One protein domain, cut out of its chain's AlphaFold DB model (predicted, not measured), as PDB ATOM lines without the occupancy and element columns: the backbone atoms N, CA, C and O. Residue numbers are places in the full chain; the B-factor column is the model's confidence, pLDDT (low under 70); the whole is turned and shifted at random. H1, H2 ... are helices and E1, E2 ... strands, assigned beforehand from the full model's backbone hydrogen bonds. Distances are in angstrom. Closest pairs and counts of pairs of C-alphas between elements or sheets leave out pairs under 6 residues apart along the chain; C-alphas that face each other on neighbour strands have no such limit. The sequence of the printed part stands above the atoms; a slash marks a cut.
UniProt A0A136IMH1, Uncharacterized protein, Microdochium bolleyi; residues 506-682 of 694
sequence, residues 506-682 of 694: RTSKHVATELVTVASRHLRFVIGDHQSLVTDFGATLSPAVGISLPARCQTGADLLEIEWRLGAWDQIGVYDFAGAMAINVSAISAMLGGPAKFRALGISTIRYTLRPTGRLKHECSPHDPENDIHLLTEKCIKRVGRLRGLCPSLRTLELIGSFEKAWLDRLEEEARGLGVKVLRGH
ATOM      1  N   ARG A 506     161.883-171.891 216.865       49.56
ATOM      2  CA  ARG A 506     161.483-173.139 217.549       49.56
ATOM      3  C   ARG A 506     161.572-172.985 219.056       49.56
ATOM      4  O   ARG A 506     160.649-173.409 219.741       49.56
ATOM      5  N   THR A 507     162.629-172.352 219.559       52.41
ATOM      6  CA  THR A 507     162.762-172.054 220.989       52.41
ATOM      7  C   THR A 507     161.688-171.066 221.430       52.41
ATOM      8  O   THR A 507     160.981-171.346 222.391       52.41
ATOM      9  N   SER A 508     161.460-169.985 220.676       48.53
ATOM     10  CA  SER A 508     160.365-169.046 220.951       48.53
ATOM     11  C   SER A 508     158.992-169.708 220.851       48.53
ATOM     12  O   SER A 508     158.131-169.421 221.670       48.53
ATOM     13  N   LYS A 509     158.781-170.643 219.914       51.81
ATOM     14  CA  LYS A 509     157.544-171.430 219.812       51.81
ATOM     15  C   LYS A 509     157.386-172.394 220.981       51.81
ATOM     16  O   LYS A 509     156.270-172.542 221.455       51.81
ATOM     17  N   HIS A 510     158.464-173.020 221.451       58.38
ATOM     18  CA  HIS A 510     158.425-173.921 222.600       58.38
ATOM     19  C   HIS A 510     158.123-173.152 223.892       58.38
ATOM     20  O   HIS A 510     157.186-173.497 224.607       58.38
ATOM     21  N   VAL A 511     158.823-172.037 224.117       57.22
ATOM     22  CA  VAL A 511     158.533-171.092 225.203       57.22
ATOM     23  C   VAL A 511     157.105-170.564 225.081       57.22
ATOM     24  O   VAL A 511     156.386-170.545 226.070       57.22
ATOM     25  N   ALA A 512     156.642-170.218 223.878       54.84
ATOM     26  CA  ALA A 512     155.260-169.813 223.656       54.84
ATOM     27  C   ALA A 512     154.274-170.946 223.962       54.84
ATOM     28  O   ALA A 512     153.265-170.676 224.588       54.84
ATOM     29  N   THR A 513     154.534-172.206 223.600       61.97
ATOM     30  CA  THR A 513     153.641-173.331 223.937       61.97
ATOM     31  C   THR A 513     153.591-173.624 225.435       61.97
ATOM     32  O   THR A 513     152.510-173.893 225.954       61.97
ATOM     33  N   GLU A 514     154.717-173.503 226.141       63.50
ATOM     34  CA  GLU A 514     154.766-173.615 227.604       63.50
ATOM     35  C   GLU A 514     154.000-172.450 228.251       63.50
ATOM     36  O   GLU A 514     153.097-172.647 229.069       63.50
ATOM     37  N   LEU A 515     154.263-171.222 227.793       58.91
ATOM     38  CA  LEU A 515     153.584-170.016 228.258       58.91
ATOM     39  C   LEU A 515     152.116-169.954 227.836       58.91
ATOM     40  O   LEU A 515     151.354-169.274 228.506       58.91
ATOM     41  N   VAL A 516     151.674-170.655 226.788       62.75
ATOM     42  CA  VAL A 516     150.268-170.681 226.351       62.75
ATOM     43  C   VAL A 516     149.381-171.257 227.447       62.75
ATOM     44  O   VAL A 516     148.287-170.739 227.660       62.75
ATOM     45  N   THR A 517     149.845-172.265 228.190       62.16
ATOM     46  CA  THR A 517     149.073-172.811 229.318       62.16
ATOM     47  C   THR A 517     148.963-171.802 230.463       62.16
ATOM     48  O   THR A 517     147.875-171.601 231.001       62.16
ATOM     49  N   VAL A 518     150.039-171.074 230.768       63.41
ATOM     50  CA  VAL A 518     150.051-170.012 231.790       63.41
ATOM     51  C   VAL A 518     149.214-168.802 231.349       63.41
ATOM     52  O   VAL A 518     148.399-168.290 232.111       63.41
ATOM     53  N   ALA A 519     149.346-168.385 230.093       61.47
ATOM     54  CA  ALA A 519     148.614-167.280 229.487       61.47
ATOM     55  C   ALA A 519     147.127-167.604 229.299       61.47
ATOM     56  O   ALA A 519     146.297-166.706 229.373       61.47
ATOM     57  N   SER A 520     146.758-168.874 229.098       64.12
ATOM     58  CA  SER A 520     145.349-169.285 229.022       64.12
ATOM     59  C   SER A 520     144.608-169.088 230.347       64.12
ATOM     60  O   SER A 520     143.414-168.802 230.336       64.12
ATOM     61  N   ARG A 521     145.336-169.144 231.474       77.50
ATOM     62  CA  ARG A 521     144.802-168.933 232.827       77.50
ATOM     63  C   ARG A 521     144.721-167.463 233.231       77.50
ATOM     64  O   ARG A 521     144.146-167.166 234.275       77.50
ATOM     65  N   HIS A 522     145.290-166.561 232.434       82.31
ATOM     66  CA  HIS A 522     145.341-165.137 232.724       82.31
ATOM     67  C   HIS A 522     144.586-164.336 231.660       82.31
ATOM     68  O   HIS A 522     145.028-164.194 230.521       82.31
ATOM     69  N   LEU A 523     143.446-163.772 232.045       83.50
ATOM     70  CA  LEU A 523     142.710-162.804 231.240       83.50
ATOM     71  C   LEU A 523     143.092-161.400 231.682       83.50
ATOM     72  O   LEU A 523     142.820-161.043 232.819       83.50
ATOM     73  N   ARG A 524     143.678-160.596 230.792       85.12
ATOM     74  CA  ARG A 524     143.986-159.188 231.068       85.12
ATOM     75  C   ARG A 524     143.164-158.267 230.176       85.12
ATOM     76  O   ARG A 524     143.255-158.351 228.955       85.12
ATOM     77  N   PHE A 525     142.405-157.372 230.791       80.19
ATOM     78  CA  PHE A 525     141.700-156.276 230.137       80.19
ATOM     79  C   PHE A 525     142.438-154.976 230.426       80.19
ATOM     80  O   PHE A 525     142.624-154.625 231.586       80.19
ATOM     81  N   VAL A 526     142.857-154.266 229.382       78.00
ATOM     82  CA  VAL A 526     143.442-152.929 229.516       78.00
ATOM     83  C   VAL A 526     142.412-151.927 229.020       78.00
ATOM     84  O   VAL A 526     142.089-151.906 227.836       78.00
ATOM     85  N   ILE A 527     141.876-151.129 229.936       73.81
ATOM     86  CA  ILE A 527     140.915-150.071 229.645       73.81
ATOM     87  C   ILE A 527     141.715-148.776 229.544       73.81
ATOM     88  O   ILE A 527     142.270-148.294 230.534       73.81
ATOM     89  N   GLY A 528     141.855-148.299 228.309       72.56
ATOM     90  CA  GLY A 528     142.532-147.053 227.975       72.56
ATOM     91  C   GLY A 528     141.587-145.859 228.005       72.56
ATOM     92  O   GLY A 528     140.365-146.003 227.970       72.56
ATOM     93  N   ASP A 529     142.194-144.684 228.069       58.94
ATOM     94  CA  ASP A 529     141.510-143.433 228.307       58.94
ATOM     95  C   ASP A 529     140.778-142.903 227.069       58.94
ATOM     96  O   ASP A 529     141.402-142.481 226.099       58.94
ATOM     97  N   HIS A 530     139.449-142.912 227.107       51.06
ATOM     98  CA  HIS A 530     138.623-142.085 226.236       51.06
ATOM     99  C   HIS A 530     137.553-141.430 227.111       51.06
ATOM    100  O   HIS A 530     136.661-142.104 227.630       51.06
ATOM    101  N   GLN A 531     137.665-140.109 227.281       47.25
ATOM    102  CA  GLN A 531     136.810-139.269 228.135       47.25
ATOM    103  C   GLN A 531     135.300-139.462 227.905       47.25
ATOM    104  O   GLN A 531     134.514-139.241 228.820       47.25
ATOM    105  N   SER A 532     134.880-139.904 226.718       47.28
ATOM    106  CA  SER A 532     133.468-140.086 226.359       47.28
ATOM    107  C   SER A 532     132.830-141.362 226.912       47.28
ATOM    108  O   SER A 532     131.610-141.492 226.905       47.28
ATOM    109  N   LEU A 533     133.625-142.326 227.378       46.38
ATOM    110  CA  LEU A 533     133.127-143.674 227.633       46.38
ATOM    111  C   LEU A 533     132.676-143.906 229.080       46.38
ATOM    112  O   LEU A 533     131.778-144.708 229.302       46.38
ATOM    113  N   VAL A 534     133.257-143.246 230.085       46.31
ATOM    114  CA  VAL A 534     133.011-143.602 231.501       46.31
ATOM    115  C   VAL A 534     131.601-143.226 231.969       46.31
ATOM    116  O   VAL A 534     130.989-143.979 232.730       46.31
ATOM    117  N   THR A 535     131.053-142.115 231.481       47.28
ATOM    118  CA  THR A 535     129.675-141.693 231.777       47.28
ATOM    119  C   THR A 535     128.637-142.552 231.047       47.28
ATOM    120  O   THR A 535     127.610-142.885 231.640       47.28
ATOM    121  N   ASP A 536     128.934-143.015 229.827       46.91
ATOM    122  CA  ASP A 536     128.018-143.834 229.019       46.91
ATOM    123  C   ASP A 536     128.168-145.355 229.222       46.91
ATOM    124  O   ASP A 536     127.208-146.101 229.017       46.91
ATOM    125  N   PHE A 537     129.303-145.854 229.729       46.56
ATOM    126  CA  PHE A 537     129.544-147.289 229.986       46.56
ATOM    127  C   PHE A 537     128.521-147.912 230.949       46.56
ATOM    128  O   PHE A 537     128.317-149.129 230.949       46.56
ATOM    129  N   GLY A 538     127.891-147.096 231.801       44.88
ATOM    130  CA  GLY A 538     126.810-147.519 232.690       44.88
ATOM    131  C   GLY A 538     125.456-147.698 231.996       44.88
ATOM    132  O   GLY A 538     124.642-148.481 232.484       44.88
ATOM    133  N   ALA A 539     125.220-147.010 230.876       40.59
ATOM    134  CA  ALA A 539     123.910-146.899 230.237       40.59
ATOM    135  C   ALA A 539     123.790-147.651 228.896       40.59
ATOM    136  O   ALA A 539     122.686-148.072 228.556       40.59
ATOM    137  N   THR A 540     124.879-147.861 228.143       43.44
ATOM    138  CA  THR A 540     124.785-148.272 226.722       43.44
ATOM    139  C   THR A 540     125.453-149.590 226.334       43.44
ATOM    140  O   THR A 540     125.287-150.022 225.191       43.44
ATOM    141  N   LEU A 541     126.113-150.318 227.247       43.25
ATOM    142  CA  LEU A 541     126.470-151.717 226.971       43.25
ATOM    143  C   LEU A 541     125.204-152.581 226.986       43.25
ATOM    144  O   LEU A 541     124.857-153.216 227.983       43.25
ATOM    145  N   SER A 542     124.507-152.600 225.850       44.69
ATOM    146  CA  SER A 542     123.466-153.582 225.590       44.69
ATOM    147  C   SER A 542     124.078-154.977 225.783       44.69
ATOM    148  O   SER A 542     125.128-155.262 225.195       44.69
ATOM    149  N   PRO A 543     123.448-155.876 226.564       46.22
ATOM    150  CA  PRO A 543     123.941-157.237 226.811       46.22
ATOM    151  C   PRO A 543     124.125-158.079 225.533       46.22
ATOM    152  O   PRO A 543     124.604-159.209 225.607       46.22
ATOM    153  N   ALA A 544     123.755-157.544 224.366       43.25
ATOM    154  CA  ALA A 544     123.940-158.146 223.057       43.25
ATOM    155  C   ALA A 544     125.399-158.143 222.552       43.25
ATOM    156  O   ALA A 544     125.743-159.002 221.742       43.25
ATOM    157  N   VAL A 545     126.273-157.238 223.019       49.84
ATOM    158  CA  VAL A 545     127.674-157.175 222.551       49.84
ATOM    159  C   VAL A 545     128.568-158.010 223.471       49.84
ATOM    160  O   VAL A 545     129.342-157.499 224.277       49.84
ATOM    161  N   GLY A 546     128.421-159.331 223.394       53.44
ATOM    162  CA  GLY A 546     129.341-160.247 224.062       53.44
ATOM    163  C   GLY A 546     130.693-160.228 223.354       53.44
ATOM    164  O   GLY A 546     130.775-160.614 222.189       53.44
ATOM    165  N   ILE A 547     131.759-159.824 224.046       60.59
ATOM    166  CA  ILE A 547     133.116-159.970 223.516       60.59
ATOM    167  C   ILE A 547     133.413-161.469 223.500       60.59
ATOM    168  O   ILE A 547     133.388-162.144 224.533       60.59
ATOM    169  N   SER A 548     133.655-162.030 222.314       56.81
ATOM    170  CA  SER A 548     134.036-163.433 222.208       56.81
ATOM    171  C   SER A 548     135.411-163.621 222.841       56.81
ATOM    172  O   SER A 548     136.420-163.167 222.299       56.81
ATOM    173  N   LEU A 549     135.454-164.295 223.989       65.12
ATOM    174  CA  LEU A 549     136.713-164.700 224.597       65.12
ATOM    175  C   LEU A 549     137.494-165.606 223.636       65.12
ATOM    176  O   LEU A 549     136.885-166.487 223.011       65.12
ATOM    177  N   PRO A 550     138.830-165.455 223.561       66.12
ATOM    178  CA  PRO A 550     139.681-166.397 222.847       66.12
ATOM    179  C   PRO A 550     139.356-167.829 223.263       66.12
ATOM    180  O   PRO A 550     139.152-168.087 224.449       66.12
ATOM    181  N   ALA A 551     139.348-168.770 222.313       66.00
ATOM    182  CA  ALA A 551     138.989-170.170 222.574       66.00
ATOM    183  C   ALA A 551     139.756-170.772 223.770       66.00
ATOM    184  O   ALA A 551     139.178-171.479 224.589       66.00
ATOM    185  N   ARG A 552     141.032-170.395 223.932       64.81
ATOM    186  CA  ARG A 552     141.898-170.800 225.054       64.81
ATOM    187  C   ARG A 552     141.414-170.359 226.442       64.81
ATOM    188  O   ARG A 552     141.771-170.988 227.423       64.81
ATOM    189  N   CYS A 553     140.623-169.294 226.531       61.81
ATOM    190  CA  CYS A 553     140.091-168.774 227.791       61.81
ATOM    191  C   CYS A 553     138.686-169.318 228.100       61.81
ATOM    192  O   CYS A 553     138.139-169.020 229.155       61.81
ATOM    193  N   GLN A 554     138.085-170.109 227.203       69.94
ATOM    194  CA  GLN A 554     136.750-170.685 227.412       69.94
ATOM    195  C   GLN A 554     136.761-171.860 228.402       69.94
ATOM    196  O   GLN A 554     135.725-172.179 228.976       69.94
ATOM    197  N   THR A 555     137.922-172.487 228.615       71.31
ATOM    198  CA  THR A 555     138.097-173.663 229.484       71.31
ATOM    199  C   THR A 555     138.460-173.325 230.933       71.31
ATOM    200  O   THR A 555     138.638-174.239 231.733       71.31
ATOM    201  N   GLY A 556     138.561-172.037 231.274       76.69
ATOM    202  CA  GLY A 556     138.880-171.559 232.619       76.69
ATOM    203  C   GLY A 556     140.004-170.523 232.614       76.69
ATOM    204  O   GLY A 556     141.017-170.700 231.942       76.69
ATOM    205  N   ALA A 557     139.816-169.445 233.367       81.50
ATOM    206  CA  ALA A 557     140.818-168.432 233.652       81.50
ATOM    207  C   ALA A 557     140.899-168.260 235.171       81.50
ATOM    208  O   ALA A 557     139.938-167.818 235.796       81.50
ATOM    209  N   ASP A 558     142.043-168.598 235.761       84.06
ATOM    210  CA  ASP A 558     142.244-168.521 237.210       84.06
ATOM    211  C   ASP A 558     142.420-167.070 237.688       84.06
ATOM    212  O   ASP A 558     142.039-166.740 238.817       84.06
ATOM    213  N   LEU A 559     142.978-166.206 236.829       85.62
ATOM    214  CA  LEU A 559     143.281-164.800 237.095       85.62
ATOM    215  C   LEU A 559     142.623-163.894 236.048       85.62
ATOM    216  O   LEU A 559     142.846-164.046 234.845       85.62
ATOM    217  N   LEU A 560     141.868-162.905 236.523       86.00
ATOM    218  CA  LEU A 560     141.355-161.794 235.729       86.00
ATOM    219  C   LEU A 560     142.060-160.501 236.157       86.00
ATOM    220  O   LEU A 560     141.806-159.984 237.240       86.00
ATOM    221  N   GLU A 561     142.927-159.957 235.318       86.56
ATOM    222  CA  GLU A 561     143.537-158.645 235.505       86.56
ATOM    223  C   GLU A 561     142.763-157.584 234.719       86.56
ATOM    224  O   GLU A 561     142.438-157.754 233.548       86.56
ATOM    225  N   ILE A 562     142.456-156.470 235.370       82.50
ATOM    226  CA  ILE A 562     141.824-155.301 234.774       82.50
ATOM    227  C   ILE A 562     142.725-154.112 235.079       82.50
ATOM    228  O   ILE A 562     142.800-153.628 236.207       82.50
ATOM    229  N   GLU A 563     143.442-153.655 234.063       81.12
ATOM    230  CA  GLU A 563     144.280-152.470 234.123       81.12
ATOM    231  C   GLU A 563     143.497-151.271 233.597       81.12
ATOM    232  O   GLU A 563     143.109-151.238 232.432       81.12
ATOM    233  N   TRP A 564     143.307-150.267 234.443       73.75
ATOM    234  CA  TRP A 564     142.813-148.957 234.047       73.75
ATOM    235  C   TRP A 564     143.997-148.021 233.833       73.75
ATOM    236  O   TRP A 564     144.742-147.708 234.770       73.75
ATOM    237  N   ARG A 565     144.170-147.581 232.587       74.69
ATOM    238  CA  ARG A 565     145.129-146.546 232.208       74.69
ATOM    239  C   ARG A 565     144.364-145.250 232.060       74.69
ATOM    240  O   ARG A 565     143.668-145.054 231.071       74.69
ATOM    241  N   LEU A 566     144.494-144.391 233.055       63.97
ATOM    242  CA  LEU A 566     143.853-143.085 233.032       63.97
ATOM    243  C   LEU A 566     144.843-142.112 232.426       63.97
ATOM    244  O   LEU A 566     145.989-142.055 232.885       63.97
ATOM    245  N   GLY A 567     144.425-141.393 231.393       68.94
ATOM    246  CA  GLY A 567     145.202-140.328 230.775       68.94
ATOM    247  C   GLY A 567     145.393-139.155 231.734       68.94
ATOM    248  O   GLY A 567     145.056-139.222 232.921       68.94
ATOM    249  N   ALA A 568     145.957-138.067 231.225       57.75
ATOM    250  CA  ALA A 568     146.044-136.816 231.962       57.75
ATOM    251  C   ALA A 568     144.622-136.265 232.178       57.75
ATOM    252  O   ALA A 568     143.998-135.734 231.264       57.75
ATOM    253  N   TRP A 569     144.065-136.509 233.367       59.72
ATOM    254  CA  TRP A 569     142.763-135.992 233.785       59.72
ATOM    255  C   TRP A 569     143.019-134.763 234.640       59.72
ATOM    256  O   TRP A 569     143.184-134.842 235.855       59.72
ATOM    257  N   ASP A 570     143.110-133.623 233.973       54.00
ATOM    258  CA  ASP A 570     143.456-132.349 234.595       54.00
ATOM    259  C   ASP A 570     142.285-131.762 235.404       54.00
ATOM    260  O   ASP A 570     142.501-130.827 236.172       54.00
ATOM    261  N   GLN A 571     141.054-132.267 235.206       53.47
ATOM    262  CA  GLN A 571     139.813-131.570 235.590       53.47
ATOM    263  C   GLN A 571     138.725-132.423 236.260       53.47
ATOM    264  O   GLN A 571     137.655-131.900 236.557       53.47
ATOM    265  N   ILE A 572     138.939-133.719 236.503       54.31
ATOM    266  CA  ILE A 572     137.908-134.558 237.133       54.31
ATOM    267  C   ILE A 572     138.298-134.817 238.583       54.31
ATOM    268  O   ILE A 572     139.358-135.376 238.871       54.31
ATOM    269  N   GLY A 573     137.439-134.363 239.497       57.28
ATOM    270  CA  GLY A 573     137.648-134.487 240.932       57.28
ATOM    271  C   GLY A 573     137.837-135.944 241.363       57.28
ATOM    272  O   GLY A 573     137.231-136.867 240.818       57.28
ATOM    273  N   VAL A 574     138.651-136.149 242.402       54.12
ATOM    274  CA  VAL A 574     138.984-137.460 243.000       54.12
ATOM    275  C   VAL A 574     137.733-138.293 243.355       54.12
ATOM    276  O   VAL A 574     137.782-139.519 243.413       54.12
ATOM    277  N   TYR A 575     136.582-137.650 243.536       52.59
ATOM    278  CA  TYR A 575     135.318-138.293 243.896       52.59
ATOM    279  C   TYR A 575     134.628-139.007 242.723       52.59
ATOM    280  O   TYR A 575     134.096-140.106 242.907       52.59
ATOM    281  N   ASP A 576     134.720-138.468 241.504       56.25
ATOM    282  CA  ASP A 576     134.255-139.169 240.297       56.25
ATOM    283  C   ASP A 576     135.120-140.396 240.006       56.25
ATOM    284  O   ASP A 576     134.656-141.390 239.447       56.25
ATOM    285  N   PHE A 577     136.367-140.380 240.475       54.34
ATOM    286  CA  PHE A 577     137.329-141.448 240.277       54.34
ATOM    287  C   PHE A 577     136.977-142.740 241.012       54.34
ATOM    288  O   PHE A 577     137.024-143.820 240.428       54.34
ATOM    289  N   ALA A 578     136.587-142.651 242.284       50.72
ATOM    290  CA  ALA A 578     136.146-143.815 243.045       50.72
ATOM    291  C   ALA A 578     134.784-144.341 242.539       50.72
ATOM    292  O   ALA A 578     134.500-145.539 242.624       50.72
ATOM    293  N   GLY A 579     133.970-143.462 241.940       50.44
ATOM    294  CA  GLY A 579     132.772-143.818 241.178       50.44
ATOM    295  C   GLY A 579     133.068-144.501 239.833       50.44
ATOM    296  O   GLY A 579     132.350-145.430 239.464       50.44
ATOM    297  N   ALA A 580     134.135-144.105 239.136       50.34
ATOM    298  CA  ALA A 580     134.578-144.664 237.853       50.34
ATOM    299  C   ALA A 580     135.332-145.995 238.018       50.34
ATOM    300  O   ALA A 580     135.101-146.949 237.276       50.34
ATOM    301  N   MET A 581     136.156-146.102 239.063       52.50
ATOM    302  CA  MET A 581     136.725-147.360 239.549       52.50
ATOM    303  C   MET A 581     135.672-148.337 240.031       52.50
ATOM    304  O   MET A 581     135.989-149.518 240.212       52.50
ATOM    305  N   ALA A 582     134.455-147.858 240.311       53.12
ATOM    306  CA  ALA A 582     133.393-148.713 240.763       53.12
ATOM    307  C   ALA A 582     133.218-149.770 239.682       53.12
ATOM    308  O   ALA A 582     132.682-149.528 238.601       53.12
ATOM    309  N   ILE A 583     133.713-150.955 240.015       55.19
ATOM    310  CA  ILE A 583     133.805-152.100 239.142       55.19
ATOM    311  C   ILE A 583     132.438-152.258 238.512       55.19
ATOM    312  O   ILE A 583     131.463-152.553 239.216       55.19
ATOM    313  N   ASN A 584     132.306-151.969 237.222       62.84
ATOM    314  CA  ASN A 584     131.039-152.182 236.558       62.84
ATOM    315  C   ASN A 584     130.959-153.688 236.310       62.84
ATOM    316  O   ASN A 584     131.292-154.197 235.250       62.84
ATOM    317  N   VAL A 585     130.605-154.420 237.366       60.56
ATOM    318  CA  VAL A 585     130.430-155.874 237.375       60.56
ATOM    319  C   VAL A 585     129.466-156.279 236.272       60.56
ATOM    320  O   VAL A 585     129.650-157.309 235.640       60.56
ATOM    321  N   SER A 586     128.462-155.438 236.021       61.28
ATOM    322  CA  SER A 586     127.552-155.540 234.885       61.28
ATOM    323  C   SER A 586     128.294-155.437 233.557       61.28
ATOM    324  O   SER A 586     128.076-156.298 232.720       61.28
ATOM    325  N   ALA A 587     129.207-154.476 233.378       69.31
ATOM    326  CA  ALA A 587     130.035-154.384 232.174       69.31
ATOM    327  C   ALA A 587     130.973-155.590 232.025       69.31
ATOM    328  O   ALA A 587     131.019-156.178 230.956       69.31
ATOM    329  N   ILE A 588     131.661-156.025 233.084       70.69
ATOM    330  CA  ILE A 588     132.540-157.209 233.038       70.69
ATOM    331  C   ILE A 588     131.733-158.472 232.718       70.69
ATOM    332  O   ILE A 588     132.107-159.249 231.844       70.69
ATOM    333  N   SER A 589     130.592-158.656 233.380       68.12
ATOM    334  CA  SER A 589     129.668-159.761 233.124       68.12
ATOM    335  C   SER A 589     129.122-159.716 231.694       68.12
ATOM    336  O   SER A 589     129.106-160.743 231.023       68.12
ATOM    337  N   ALA A 590     128.723-158.540 231.198       69.06
ATOM    338  CA  ALA A 590     128.235-158.352 229.832       69.06
ATOM    339  C   ALA A 590     129.331-158.638 228.796       69.06
ATOM    340  O   ALA A 590     129.107-159.431 227.881       69.06
ATOM    341  N   MET A 591     130.536-158.092 228.996       68.75
ATOM    342  CA  MET A 591     131.707-158.342 228.149       68.75
ATOM    343  C   MET A 591     132.012-159.835 228.047       68.75
ATOM    344  O   MET A 591     132.313-160.325 226.965       68.75
ATOM    345  N   LEU A 592     131.866-160.582 229.142       73.31
ATOM    346  CA  LEU A 592     132.172-162.014 229.195       73.31
ATOM    347  C   LEU A 592     130.990-162.901 228.758       73.31
ATOM    348  O   LEU A 592     131.022-164.121 228.919       73.31
ATOM    349  N   GLY A 593     129.956-162.303 228.155       77.50
ATOM    350  CA  GLY A 593     128.807-163.003 227.586       77.50
ATOM    351  C   GLY A 593     127.810-163.506 228.633       77.50
ATOM    352  O   GLY A 593     127.132-164.513 228.418       77.50
ATOM    353  N   GLY A 594     127.730-162.808 229.764       81.00
ATOM    354  CA  GLY A 594     126.723-162.978 230.798       81.00
ATOM    355  C   GLY A 594     127.171-163.793 232.021       81.00
ATOM    356  O   GLY A 594     128.236-164.418 232.051       81.00
ATOM    357  N   PRO A 595     126.308-163.853 233.050       79.69
ATOM    358  CA  PRO A 595     126.636-164.408 234.365       79.69
ATOM    359  C   PRO A 595     126.876-165.927 234.371       79.69
ATOM    360  O   PRO A 595     127.471-166.453 235.309       79.69
ATOM    361  N   ALA A 596     126.392-166.657 233.362       83.31
ATOM    362  CA  ALA A 596     126.638-168.096 233.230       83.31
ATOM    363  C   ALA A 596     128.058-168.383 232.719       83.31
ATOM    364  O   ALA A 596     128.760-169.210 233.296       83.31
ATOM    365  N   LYS A 597     128.504-167.655 231.687       82.50
ATOM    366  CA  LYS A 597     129.867-167.772 231.153       82.50
ATOM    367  C   LYS A 597     130.897-167.281 232.160       82.50
ATOM    368  O   LYS A 597     131.899-167.951 232.361       82.50
ATOM    369  N   PHE A 598     130.603-166.189 232.868       80.56
ATOM    370  CA  PHE A 598     131.471-165.699 233.937       80.56
ATOM    371  C   PHE A 598     131.700-166.746 235.042       80.56
ATOM    372  O   PHE A 598     132.837-166.965 235.448       80.56
ATOM    373  N   ARG A 599     130.645-167.466 235.462       83.75
ATOM    374  CA  ARG A 599     130.759-168.578 236.428       83.75
ATOM    375  C   ARG A 599     131.649-169.711 235.930       83.75
ATOM    376  O   ARG A 599     132.391-170.284 236.720       83.75
ATOM    377  N   ALA A 600     131.562-170.032 234.641       84.12
ATOM    378  CA  ALA A 600     132.329-171.118 234.041       84.12
ATOM    379  C   ALA A 600     133.839-170.827 233.977       84.12
ATOM    380  O   ALA A 600     134.624-171.768 233.917       84.12
ATOM    381  N   LEU A 601     134.254-169.554 234.035       83.62
ATOM    382  CA  LEU A 601     135.672-169.186 233.973       83.62
ATOM    383  C   LEU A 601     136.456-169.588 235.225       83.62
ATOM    384  O   LEU A 601     137.667-169.725 235.137       83.62
ATOM    385  N   GLY A 602     135.809-169.789 236.376       87.81
ATOM    386  CA  GLY A 602     136.513-170.220 237.588       87.81
ATOM    387  C   GLY A 602     137.480-169.181 238.172       87.81
ATOM    388  O   GLY A 602     138.364-169.553 238.937       87.81
ATOM    389  N   ILE A 603     137.289-167.894 237.860       89.12
ATOM    390  CA  ILE A 603     138.172-166.794 238.277       89.12
ATOM    391  C   ILE A 603     138.345-166.784 239.796       89.12
ATOM    392  O   ILE A 603     137.409-166.515 240.552       89.12
ATOM    393  N   SER A 604     139.567-167.057 240.238       90.12
ATOM    394  CA  SER A 604     139.926-167.122 241.654       90.12
ATOM    395  C   SER A 604     140.491-165.809 242.184       90.12
ATOM    396  O   SER A 604     140.285-165.470 243.354       90.12
ATOM    397  N   THR A 605     141.129-165.043 241.301       89.12
ATOM    398  CA  THR A 605     141.753-163.765 241.618       89.12
ATOM    399  C   THR A 605     141.319-162.718 240.610       89.12
ATOM    400  O   THR A 605     141.386-162.949 239.402       89.12
ATOM    401  N   ILE A 606     140.905-161.552 241.103       89.12
ATOM    402  CA  ILE A 606     140.745-160.359 240.275       89.12
ATOM    403  C   ILE A 606     141.803-159.347 240.691       89.12
ATOM    404  O   ILE A 606     141.875-158.986 241.863       89.12
ATOM    405  N   ARG A 607     142.608-158.881 239.741       89.12
ATOM    406  CA  ARG A 607     143.603-157.831 239.955       89.12
ATOM    407  C   ARG A 607     143.139-156.547 239.287       89.12
ATOM    408  O   ARG A 607     142.959-156.527 238.077       89.12
ATOM    409  N   TYR A 608     142.988-155.482 240.057       84.19
ATOM    410  CA  TYR A 608     142.770-154.135 239.550       84.19
ATOM    411  C   TYR A 608     144.063-153.351 239.618       84.19
ATOM    412  O   TYR A 608     144.600-153.130 240.702       84.19
ATOM    413  N   THR A 609     144.530-152.900 238.462       81.00
ATOM    414  CA  THR A 609     145.710-152.048 238.369       81.00
ATOM    415  C   THR A 609     145.294-150.663 237.928       81.00
ATOM    416  O   THR A 609     144.798-150.475 236.822       81.00
ATOM    417  N   LEU A 610     145.520-149.691 238.796       76.69
ATOM    418  CA  LEU A 610     145.343-148.290 238.510       76.69
ATOM    419  C   LEU A 610     146.677-147.672 238.116       76.69
ATOM    420  O   LEU A 610     147.600-147.592 238.931       76.69
ATOM    421  N   ARG A 611     146.768-147.190 236.880       74.88
ATOM    422  CA  ARG A 611     147.915-146.406 236.425       74.88
ATOM    423  C   ARG A 611     147.472-144.985 236.101       74.88
ATOM    424  O   ARG A 611     146.938-144.765 235.013       74.88
ATOM    425  N   PRO A 612     147.688-144.024 237.015       67.75
ATOM    426  CA  PRO A 612     147.584-142.622 236.654       67.75
ATOM    427  C   PRO A 612     148.743-142.284 235.708       67.75
ATOM    428  O   PRO A 612     149.905-142.520 236.042       67.75
ATOM    429  N   THR A 613     148.448-141.761 234.518       60.84
ATOM    430  CA  THR A 613     149.493-141.248 233.607       60.84
ATOM    431  C   THR A 613     149.833-139.775 233.873       60.84
ATOM    432  O   THR A 613     150.846-139.289 233.377       60.84
ATOM    433  N   GLY A 614     149.048-139.081 234.711       62.62
ATOM    434  CA  GLY A 614     149.256-137.687 235.114       62.62
ATOM    435  C   GLY A 614     149.322-137.475 236.632       62.62
ATOM    436  O   GLY A 614     149.034-138.374 237.426       62.62
ATOM    437  N   ARG A 615     149.704-136.261 237.056       57.12
ATOM    438  CA  ARG A 615     149.596-135.840 238.463       57.12
ATOM    439  C   ARG A 615     148.120-135.628 238.799       57.12
ATOM    440  O   ARG A 615     147.530-134.663 238.326       57.12
ATOM    441  N   LEU A 616     147.552-136.491 239.639       53.59
ATOM    442  CA  LEU A 616     146.229-136.271 240.224       53.59
ATOM    443  C   LEU A 616     146.287-135.011 241.098       53.59
ATOM    444  O   LEU A 616     146.935-135.014 242.149       53.59
ATOM    445  N   LYS A 617     145.648-133.924 240.656       55.00
ATOM    446  CA  LYS A 617     145.423-132.754 241.505       55.00
ATOM    447  C   LYS A 617     144.261-133.073 242.435       55.00
ATOM    448  O   LYS A 617     143.156-133.355 241.984       55.00
ATOM    449  N   HIS A 618     144.525-133.047 243.735       54.88
ATOM    450  CA  HIS A 618     143.474-133.153 244.732       54.88
ATOM    451  C   HIS A 618     142.764-131.798 244.788       54.88
ATOM    452  O   HIS A 618     143.221-130.881 245.465       54.88
ATOM    453  N   GLU A 619     141.685-131.626 244.027       55.00
ATOM    454  CA  GLU A 619     140.778-130.514 244.300       55.00
ATOM    455  C   GLU A 619     140.059-130.825 245.610       55.00
ATOM    456  O   GLU A 619     139.371-131.841 245.753       55.00
ATOM    457  N   CYS A 620     140.313-129.987 246.610       47.25
ATOM    458  CA  CYS A 620     139.718-130.093 247.928       47.25
ATOM    459  C   CYS A 620     138.227-129.719 247.827       47.25
ATOM    460  O   CYS A 620     137.837-128.565 247.978       47.25
ATOM    461  N   SER A 621     137.406-130.716 247.478       57.00
ATOM    462  CA  SER A 621     135.946-130.614 247.483       57.00
ATOM    463  C   SER A 621     135.460-130.327 248.909       57.00
ATOM    464  O   SER A 621     135.956-130.956 249.842       57.00
ATOM    465  N   PRO A 622     134.483-129.425 249.104       62.84
ATOM    466  CA  PRO A 622     133.949-129.065 250.420       62.84
ATOM    467  C   PRO A 622     133.057-130.148 251.061       62.84
ATOM    468  O   PRO A 622     132.409-129.882 252.073       62.84
ATOM    469  N   HIS A 623     132.966-131.342 250.469       65.62
ATOM    470  CA  HIS A 623     132.201-132.453 251.028       65.62
ATOM    471  C   HIS A 623     132.950-133.150 252.168       65.62
ATOM    472  O   HIS A 623     134.175-133.198 252.190       65.62
ATOM    473  N   ASP A 624     132.178-133.641 253.138       73.88
ATOM    474  CA  ASP A 624     132.667-134.368 254.306       73.88
ATOM    475  C   ASP A 624     133.345-135.681 253.857       73.88
ATOM    476  O   ASP A 624     132.648-136.608 253.424       73.88
ATOM    477  N   PRO A 625     134.686-135.774 253.934       67.81
ATOM    478  CA  PRO A 625     135.439-136.878 253.347       67.81
ATOM    479  C   PRO A 625     135.073-138.227 253.975       67.81
ATOM    480  O   PRO A 625     135.109-139.251 253.295       67.81
ATOM    481  N   GLU A 626     134.651-138.255 255.244       71.56
ATOM    482  CA  GLU A 626     134.251-139.501 255.905       71.56
ATOM    483  C   GLU A 626     132.965-140.086 255.311       71.56
ATOM    484  O   GLU A 626     132.877-141.301 255.093       71.56
ATOM    485  N   ASN A 627     131.981-139.236 255.004       74.75
ATOM    486  CA  ASN A 627     130.727-139.659 254.380       74.75
ATOM    487  C   ASN A 627     130.952-140.191 252.960       74.75
ATOM    488  O   ASN A 627     130.365-141.209 252.576       74.75
ATOM    489  N   ASP A 628     131.849-139.560 252.205       68.12
ATOM    490  CA  ASP A 628     132.178-139.986 250.846       68.12
ATOM    491  C   ASP A 628     132.934-141.321 250.836       68.12
ATOM    492  O   ASP A 628     132.567-142.235 250.087       68.12
ATOM    493  N   ILE A 629     133.913-141.504 251.732       69.56
ATOM    494  CA  ILE A 629     134.609-142.788 251.915       69.56
ATOM    495  C   ILE A 629     133.607-143.887 252.286       69.56
ATOM    496  O   ILE A 629     133.662-144.987 251.723       69.56
ATOM    497  N   HIS A 630     132.664-143.604 253.192       71.12
ATOM    498  CA  HIS A 630     131.587-144.522 253.572       71.12
ATOM    499  C   HIS A 630     130.766-144.970 252.356       71.12
ATOM    500  O   HIS A 630     130.624-146.172 252.104       71.12
ATOM    501  N   LEU A 631     130.257-144.013 251.579       74.38
ATOM    502  CA  LEU A 631     129.370-144.274 250.448       74.38
ATOM    503  C   LEU A 631     130.081-145.051 249.330       74.38
ATOM    504  O   LEU A 631     129.510-145.965 248.723       74.38
ATOM    505  N   LEU A 632     131.336-144.699 249.052       71.25
ATOM    506  CA  LEU A 632     132.166-145.362 248.049       71.25
ATOM    507  C   LEU A 632     132.520-146.789 248.465       71.25
ATOM    508  O   LEU A 632     132.453-147.703 247.635       71.25
ATOM    509  N   THR A 633     132.838-146.999 249.744       74.50
ATOM    510  CA  THR A 633     133.126-148.334 250.280       74.50
ATOM    511  C   THR A 633     131.896-149.230 250.187       74.50
ATOM    512  O   THR A 633     131.982-150.319 249.620       74.50
ATOM    513  N   GLU A 634     130.723-148.749 250.612       78.62
ATOM    514  CA  GLU A 634     129.479-149.526 250.565       78.62
ATOM    515  C   GLU A 634     129.105-149.923 249.122       78.62
ATOM    516  O   GLU A 634     128.723-151.067 248.843       78.62
ATOM    517  N   LYS A 635     129.263-148.995 248.165       79.12
ATOM    518  CA  LYS A 635     129.057-149.271 246.734       79.12
ATOM    519  C   LYS A 635     130.043-150.319 246.212       79.12
ATOM    520  O   LYS A 635     129.623-151.220 245.479       79.12
ATOM    521  N   CYS A 636     131.323-150.223 246.573       77.62
ATOM    522  CA  CYS A 636     132.341-151.195 246.177       77.62
ATOM    523  C   CYS A 636     132.061-152.577 246.773       77.62
ATOM    524  O   CYS A 636     132.083-153.568 246.048       77.62
ATOM    525  N   ILE A 637     131.686-152.652 248.047       81.12
ATOM    526  CA  ILE A 637     131.383-153.906 248.744       81.12
ATOM    527  C   ILE A 637     130.162-154.602 248.160       81.12
ATOM    528  O   ILE A 637     130.223-155.793 247.845       81.12
ATOM    529  N   LYS A 638     129.075-153.866 247.896       83.81
ATOM    530  CA  LYS A 638     127.905-154.408 247.183       83.81
ATOM    531  C   LYS A 638     128.297-155.002 245.828       83.81
ATOM    532  O   LYS A 638     127.742-156.020 245.413       83.81
ATOM    533  N   ARG A 639     129.265-154.397 245.133       82.50
ATOM    534  CA  ARG A 639     129.773-154.878 243.839       82.50
ATOM    535  C   ARG A 639     130.690-156.091 243.983       82.50
ATOM    536  O   ARG A 639     130.505-157.042 243.234       82.50
ATOM    537  N   VAL A 640     131.595-156.121 244.960       82.44
ATOM    538  CA  VAL A 640     132.415-157.307 245.273       82.44
ATOM    539  C   VAL A 640     131.521-158.486 245.670       82.44
ATOM    540  O   VAL A 640     131.720-159.599 245.191       82.44
ATOM    541  N   GLY A 641     130.465-158.242 246.452       85.31
ATOM    542  CA  GLY A 641     129.456-159.248 246.789       85.31
ATOM    543  C   GLY A 641     128.735-159.791 245.554       85.31
ATOM    544  O   GLY A 641     128.610-161.006 245.394       85.31
ATOM    545  N   ARG A 642     128.335-158.912 244.622       86.25
ATOM    546  CA  ARG A 642     127.786-159.334 243.321       86.25
ATOM    547  C   ARG A 642     128.803-160.135 242.506       86.25
ATOM    548  O   ARG A 642     128.432-161.178 241.982       86.25
ATOM    549  N   LEU A 643     130.061-159.697 242.426       83.19
ATOM    550  CA  LEU A 643     131.129-160.424 241.733       83.19
ATOM    551  C   LEU A 643     131.317-161.820 242.295       83.19
ATOM    552  O   LEU A 643     131.399-162.761 241.521       83.19
ATOM    553  N   ARG A 644     131.333-161.972 243.619       86.44
ATOM    554  CA  ARG A 644     131.424-163.284 244.258       86.44
ATOM    555  C   ARG A 644     130.190-164.144 243.975       86.44
ATOM    556  O   ARG A 644     130.319-165.338 243.737       86.44
ATOM    557  N   GLY A 645     128.997-163.550 243.942       87.31
ATOM    558  CA  GLY A 645     127.782-164.253 243.517       87.31
ATOM    559  C   GLY A 645     127.854-164.744 242.064       87.31
ATOM    560  O   GLY A 645     127.348-165.819 241.740       87.31
ATOM    561  N   LEU A 646     128.519-163.976 241.197       85.19
ATOM    562  CA  LEU A 646     128.773-164.330 239.800       85.19
ATOM    563  C   LEU A 646     130.001-165.226 239.607       85.19
ATOM    564  O   LEU A 646     130.080-165.914 238.602       85.19
ATOM    565  N   CYS A 647     130.953-165.239 240.527       87.38
ATOM    566  CA  CYS A 647     132.116-166.108 240.500       87.38
ATOM    567  C   CYS A 647     132.378-166.638 241.915       87.38
ATOM    568  O   CYS A 647     133.135-166.031 242.676       87.38
ATOM    569  N   PRO A 648     131.763-167.776 242.282       89.75
ATOM    570  CA  PRO A 648     131.930-168.367 243.610       89.75
ATOM    571  C   PRO A 648     133.382-168.739 243.934       89.75
ATOM    572  O   PRO A 648     133.748-168.836 245.103       89.75
ATOM    573  N   SER A 649     134.208-168.934 242.902       90.50
ATOM    574  CA  SER A 649     135.639-169.217 243.027       90.50
ATOM    575  C   SER A 649     136.466-168.000 243.440       90.50
ATOM    576  O   SER A 649     137.615-168.195 243.830       90.50
ATOM    577  N   LEU A 650     135.909-166.782 243.395       92.19
ATOM    578  CA  LEU A 650     136.621-165.551 243.727       92.19
ATOM    579  C   LEU A 650     137.052-165.549 245.198       92.19
ATOM    580  O   LEU A 650     136.235-165.408 246.113       92.19
ATOM    581  N   ARG A 651     138.361-165.673 245.409       93.06
ATOM    582  CA  ARG A 651     139.014-165.708 246.722       93.06
ATOM    583  C   ARG A 651     139.859-164.476 246.982       93.06
ATOM    584  O   ARG A 651     140.006-164.110 248.144       93.06
ATOM    585  N   THR A 652     140.381-163.844 245.936       93.25
ATOM    586  CA  THR A 652     141.368-162.772 246.070       93.25
ATOM    587  C   THR A 652     141.001-161.569 245.206       93.25
ATOM    588  O   THR A 652     140.660-161.716 244.032       93.25
ATOM    589  N   LEU A 653     141.096-160.377 245.787       91.50
ATOM    590  CA  LEU A 653     141.005-159.092 245.103       91.50
ATOM    591  C   LEU A 653     142.331-158.355 245.295       91.50
ATOM    592  O   LEU A 653     142.646-157.941 246.404       91.50
ATOM    593  N   GLU A 654     143.122-158.199 244.243       91.12
ATOM    594  CA  GLU A 654     144.384-157.459 244.300       91.12
ATOM    595  C   GLU A 654     144.168-156.033 243.803       91.12
ATOM    596  O   GLU A 654     143.647-155.838 242.710       91.12
ATOM    597  N   LEU A 655     144.565-155.038 244.590       88.06
ATOM    598  CA  LEU A 655     144.449-153.625 244.241       88.06
ATOM    599  C   LEU A 655     145.850-153.031 244.123       88.06
ATOM    600  O   LEU A 655     146.572-152.939 245.112       88.06
ATOM    601  N   ILE A 656     146.245-152.647 242.913       85.12
ATOM    602  CA  ILE A 656     147.552-152.066 242.600       85.12
ATOM    603  C   ILE A 656     147.334-150.606 242.219       85.12
ATOM    604  O   ILE A 656     146.664-150.327 241.231       85.12
ATOM    605  N   GLY A 657     147.880-149.669 242.991       83.75
ATOM    606  CA  GLY A 657     147.681-148.239 242.758       83.75
ATOM    607  C   GLY A 657     147.795-147.409 244.030       83.75
ATOM    608  O   GLY A 657     148.114-147.929 245.099       83.75
ATOM    609  N   SER A 658     147.526-146.112 243.899       75.62
ATOM    610  CA  SER A 658     147.438-145.184 245.026       75.62
ATOM    611  C   SER A 658     145.990-145.120 245.497       75.62
ATOM    612  O   SER A 658     145.116-144.682 244.755       75.62
ATOM    613  N   PHE A 659     145.746-145.580 246.719       79.00
ATOM    614  CA  PHE A 659     144.434-145.563 247.357       79.00
ATOM    615  C   PHE A 659     144.563-144.962 248.749       79.00
ATOM    616  O   PHE A 659     145.594-145.117 249.411       79.00
ATOM    617  N   GLU A 660     143.498-144.324 249.217       78.50
ATOM    618  CA  GLU A 660     143.438-143.870 250.596       78.50
ATOM    619  C   GLU A 660     143.444-145.070 251.553       78.50
ATOM    620  O   GLU A 660     142.712-146.050 251.374       78.50
ATOM    621  N   LYS A 661     144.286-144.999 252.589       82.19
ATOM    622  CA  LYS A 661     144.452-146.096 253.549       82.19
ATOM    623  C   LYS A 661     143.138-146.434 254.261       82.19
ATOM    624  O   LYS A 661     142.821-147.613 254.371       82.19
ATOM    625  N   ALA A 662     142.385-145.424 254.701       78.81
ATOM    626  CA  ALA A 662     141.122-145.613 255.416       78.81
ATOM    627  C   ALA A 662     140.092-146.379 254.567       78.81
ATOM    628  O   ALA A 662     139.456-147.318 255.046       78.81
ATOM    629  N   TRP A 663     139.998-146.038 253.280       83.62
ATOM    630  CA  TRP A 663     139.153-146.747 252.324       83.62
ATOM    631  C   TRP A 663     139.596-148.206 252.124       83.62
ATOM    632  O   TRP A 663     138.764-149.113 252.175       83.62
ATOM    633  N   LEU A 664     140.903-148.462 251.961       84.38
ATOM    634  CA  LEU A 664     141.439-149.824 251.812       84.38
ATOM    635  C   LEU A 664     141.224-150.693 253.055       84.38
ATOM    636  O   LEU A 664     140.838-151.853 252.919       84.38
ATOM    637  N   ASP A 665     141.493-150.152 254.246       86.00
ATOM    638  CA  ASP A 665     141.333-150.859 255.522       86.00
ATOM    639  C   ASP A 665     139.886-151.345 255.676       86.00
ATOM    640  O   ASP A 665     139.633-152.505 256.011       86.00
ATOM    641  N   ARG A 666     138.933-150.479 255.334       85.00
ATOM    642  CA  ARG A 666     137.516-150.797 255.418       85.00
ATOM    643  C   ARG A 666     137.039-151.762 254.338       85.00
ATOM    644  O   ARG A 666     136.286-152.691 254.631       85.00
ATOM    645  N   LEU A 667     137.481-151.573 253.095       86.25
ATOM    646  CA  LEU A 667     137.195-152.512 252.012       86.25
ATOM    647  C   LEU A 667     137.695-153.918 252.368       86.25
ATOM    648  O   LEU A 667     137.009-154.897 252.092       86.25
ATOM    649  N   GLU A 668     138.868-154.029 252.994       91.38
ATOM    650  CA  GLU A 668     139.427-155.303 253.441       91.38
ATOM    651  C   GLU A 668     138.589-155.956 254.549       91.38
ATOM    652  O   GLU A 668     138.332-157.161 254.488       91.38
ATOM    653  N   GLU A 669     138.137-155.183 255.539       91.19
ATOM    654  CA  GLU A 669     137.267-155.675 256.612       91.19
ATOM    655  C   GLU A 669     135.933-156.202 256.070       91.19
ATOM    656  O   GLU A 669     135.546-157.342 256.345       91.19
ATOM    657  N   GLU A 670     135.252-155.413 255.242       90.00
ATOM    658  CA  GLU A 670     133.947-155.789 254.706       90.00
ATOM    659  C   GLU A 670     134.070-156.922 253.653       90.00
ATOM    660  O   GLU A 670     133.259-157.854 253.639       90.00
ATOM    661  N   ALA A 671     135.123-156.942 252.820       89.06
ATOM    662  CA  ALA A 671     135.374-158.030 251.864       89.06
ATOM    663  C   ALA A 671     135.735-159.357 252.555       89.06
ATOM    664  O   ALA A 671     135.400-160.433 252.047       89.06
ATOM    665  N   ARG A 672     136.343-159.305 253.748       93.44
ATOM    666  CA  ARG A 672     136.583-160.488 254.586       93.44
ATOM    667  C   ARG A 672     135.276-161.141 255.022       93.44
ATOM    668  O   ARG A 672     135.200-162.367 255.019       93.44
ATOM    669  N   GLY A 673     134.237-160.351 255.311       92.50
ATOM    670  CA  GLY A 673     132.882-160.853 255.574       92.50
ATOM    671  C   GLY A 673     132.279-161.589 254.373       92.50
ATOM    672  O   GLY A 673     131.525-162.549 254.530       92.50
ATOM    673  N   LEU A 674     132.688-161.206 253.162       91.62
ATOM    674  CA  LEU A 674     132.363-161.926 251.940       91.62
ATOM    675  C   LEU A 674     133.277-163.125 251.704       91.62
ATOM    676  O   LEU A 674     133.004-163.846 250.768       91.62
ATOM    677  N   GLY A 675     134.328-163.372 252.490       93.19
ATOM    678  CA  GLY A 675     135.316-164.431 252.258       93.19
ATOM    679  C   GLY A 675     136.263-164.155 251.083       93.19
ATOM    680  O   GLY A 675     136.771-165.109 250.486       93.19
ATOM    681  N   VAL A 676     136.441-162.888 250.700       93.31
ATOM    682  CA  VAL A 676     137.392-162.432 249.676       93.31
ATOM    683  C   VAL A 676     138.553-161.730 250.380       93.31
ATOM    684  O   VAL A 676     138.348-160.801 251.155       93.31
ATOM    685  N   LYS A 677     139.784-162.168 250.121       94.75
ATOM    686  CA  LYS A 677     141.001-161.539 250.636       94.75
ATOM    687  C   LYS A 677     141.377-160.356 249.750       94.75
ATOM    688  O   LYS A 677     141.583-160.543 248.554       94.75
ATOM    689  N   VAL A 678     141.519-159.166 250.328       91.62
ATOM    690  CA  VAL A 678     142.058-158.003 249.610       91.62
ATOM    691  C   VAL A 678     143.578-157.994 249.764       91.62
ATOM    692  O   VAL A 678     144.090-158.047 250.880       91.62
ATOM    693  N   LEU A 679     144.311-157.970 248.653       90.56
ATOM    694  CA  LEU A 679     145.762-157.800 248.633       90.56
ATOM    695  C   LEU A 679     146.095-156.388 248.168       90.56
ATOM    696  O   LEU A 679     145.628-155.936 247.123       90.56
ATOM    697  N   ARG A 680     146.932-155.703 248.946       87.94
ATOM    698  CA  ARG A 680     147.450-154.378 248.609       87.94
ATOM    699  C   ARG A 680     148.709-154.566 247.775       87.94
ATOM    700  O   ARG A 680     149.721-155.040 248.285       87.94
ATOM    701  N   GLY A 681     148.641-154.220 246.498       74.69
ATOM    702  CA  GLY A 681     149.830-154.088 245.674       74.69
ATOM    703  C   GLY A 681     150.647-152.890 246.139       74.69
ATOM    704  O   GLY A 681     150.089-151.863 246.528       74.69
ATOM    705  N   HIS A 682     151.973-153.000 246.099       64.25
ATOM    706  CA  HIS A 682     152.812-151.822 246.271       64.25
ATOM    707  C   HIS A 682     152.493-150.815 245.162       64.25
ATOM    708  O   HIS A 682     152.450-151.175 243.983       64.25
TER     709      HIS A 682
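Overview. This is residues 506 to 682 of the 694 residues of an uncharacterized protein of Microdochium bolleyi (UniProt A0A136IMH1). A twisted wall of five parallel strands, E1 to E5, has H7 over one face at the E5 edge; the long helix H6 packs beside H7, and the short helices H2 to H5 stand farther off on that same side, while no named helix covers the other face. At the end where the strands begin, residues 506 to 515 of H1 stick out as an arm. The printed part has 177 residues with seven named helices and five named strands, in the order H1 E1 H2 E2 H3 H4 H5 E3 H6 E4 H7 E5; the sheet's order is E1 E2 E3 E4 E5 and the class is mixed, helices and strands. The whole is compact, with a radius of gyration of the C-alphas of 17.3 A, yet elongated in outline, with spans of 59 by 36 by 36 A.

Arrangement. Begin with H1, residues 506 to 520, which touches no helix. A tight link leads to the edge strand E1, residues 522 to 527, and then a tight link to H2, residues 533 to 536. Next comes E2, residues 559 to 566, parallel to E1 at 16 degrees; look for N 525 and O 561, within hydrogen-bond range at 2.8 A. H3, residues 574 to 580, is close to but not clearly touching H2, the closest C-alphas, of Val 534 and Ala 580, being 6.6 A apart. H4, residues 585 to 591, and H5, residues 595 to 600, are close but not clearly touching and about perpendicular at 76 degrees, with the C-alphas of Ser 589 and Pro 595 closest at 5.7 A. E3, residues 605 to 612, is parallel to E2 at 14 degrees, with N 562 and O 607 at 2.8 A. The hub is H6, residues 625 to 646. With residues 628 to 632 alone it only just touches H3, with 3 pairs of C-alphas within 8 A, the closest Ala 578 and Leu 632 at 6.6 A. With residue 646 alone it touches H5, where the C-alphas of Arg 599 and Leu 646 are closest at 5.8 A. E4, residues 652 to 656, is parallel to E3 at 11 degrees, with N 608 and O 654 at 2.8 A. H7, residues 661 to 673, touches H6 at a shallow tilt of 34 degrees, only just short of steep, the same way, the C-alphas of Ile 629 and Trp 663 being closest at 6.0 A. The edge strand E5, residues 677 to 680, is parallel to E4 at 16 degrees, with N 655 and O 679 at 2.9 A. H7 is on the sheet at a height of 8.8 A, over E5 and along the strands at 4 degrees on the local plane: two layers, a helix on one face of a sheet. E3, H6 and E4 form a strand-helix-strand unit, two parallel neighbour strands with a helix between, and its crossover is right-handed. Every O i to N i+4 pair is within hydrogen-bond range in H4, H5, H6 and H7, against 9 of 11 in H1 and 2 of 3 in H3; H2 is too short for such a pair.

Along the chain. Find C-alpha 506 at (161.483, -173.139, 217.549); from there H1 runs 20.2 A to C-alpha 520. E1 measures 16.0 A, E2 22.1 A and E3 22.5 A. H2, H3, H4 and H5 are short. C-alpha 625 at (135.439, -136.878, 253.347) begins H6, which runs 31.3 A. E4 measures 12.8 A, H7 18.9 A and E5 9.8 A, ending at C-alpha 680, (147.450, -154.378, 248.609).

Size, cuts and confidence. The C-alphas of Arg 506 and Pro 622 are the two farthest apart, at 61.5 A. Without residues 506 to 515, which stand free, the body spans 49 by 35 by 28 A. The printed part has no cut; its long links are residues 537 to 558 and 613 to 624. The mean pLDDT of the printed part is 71.0, and 82 residues are under 70, among them 506 to 520, 529 to 554 and 566 to 587.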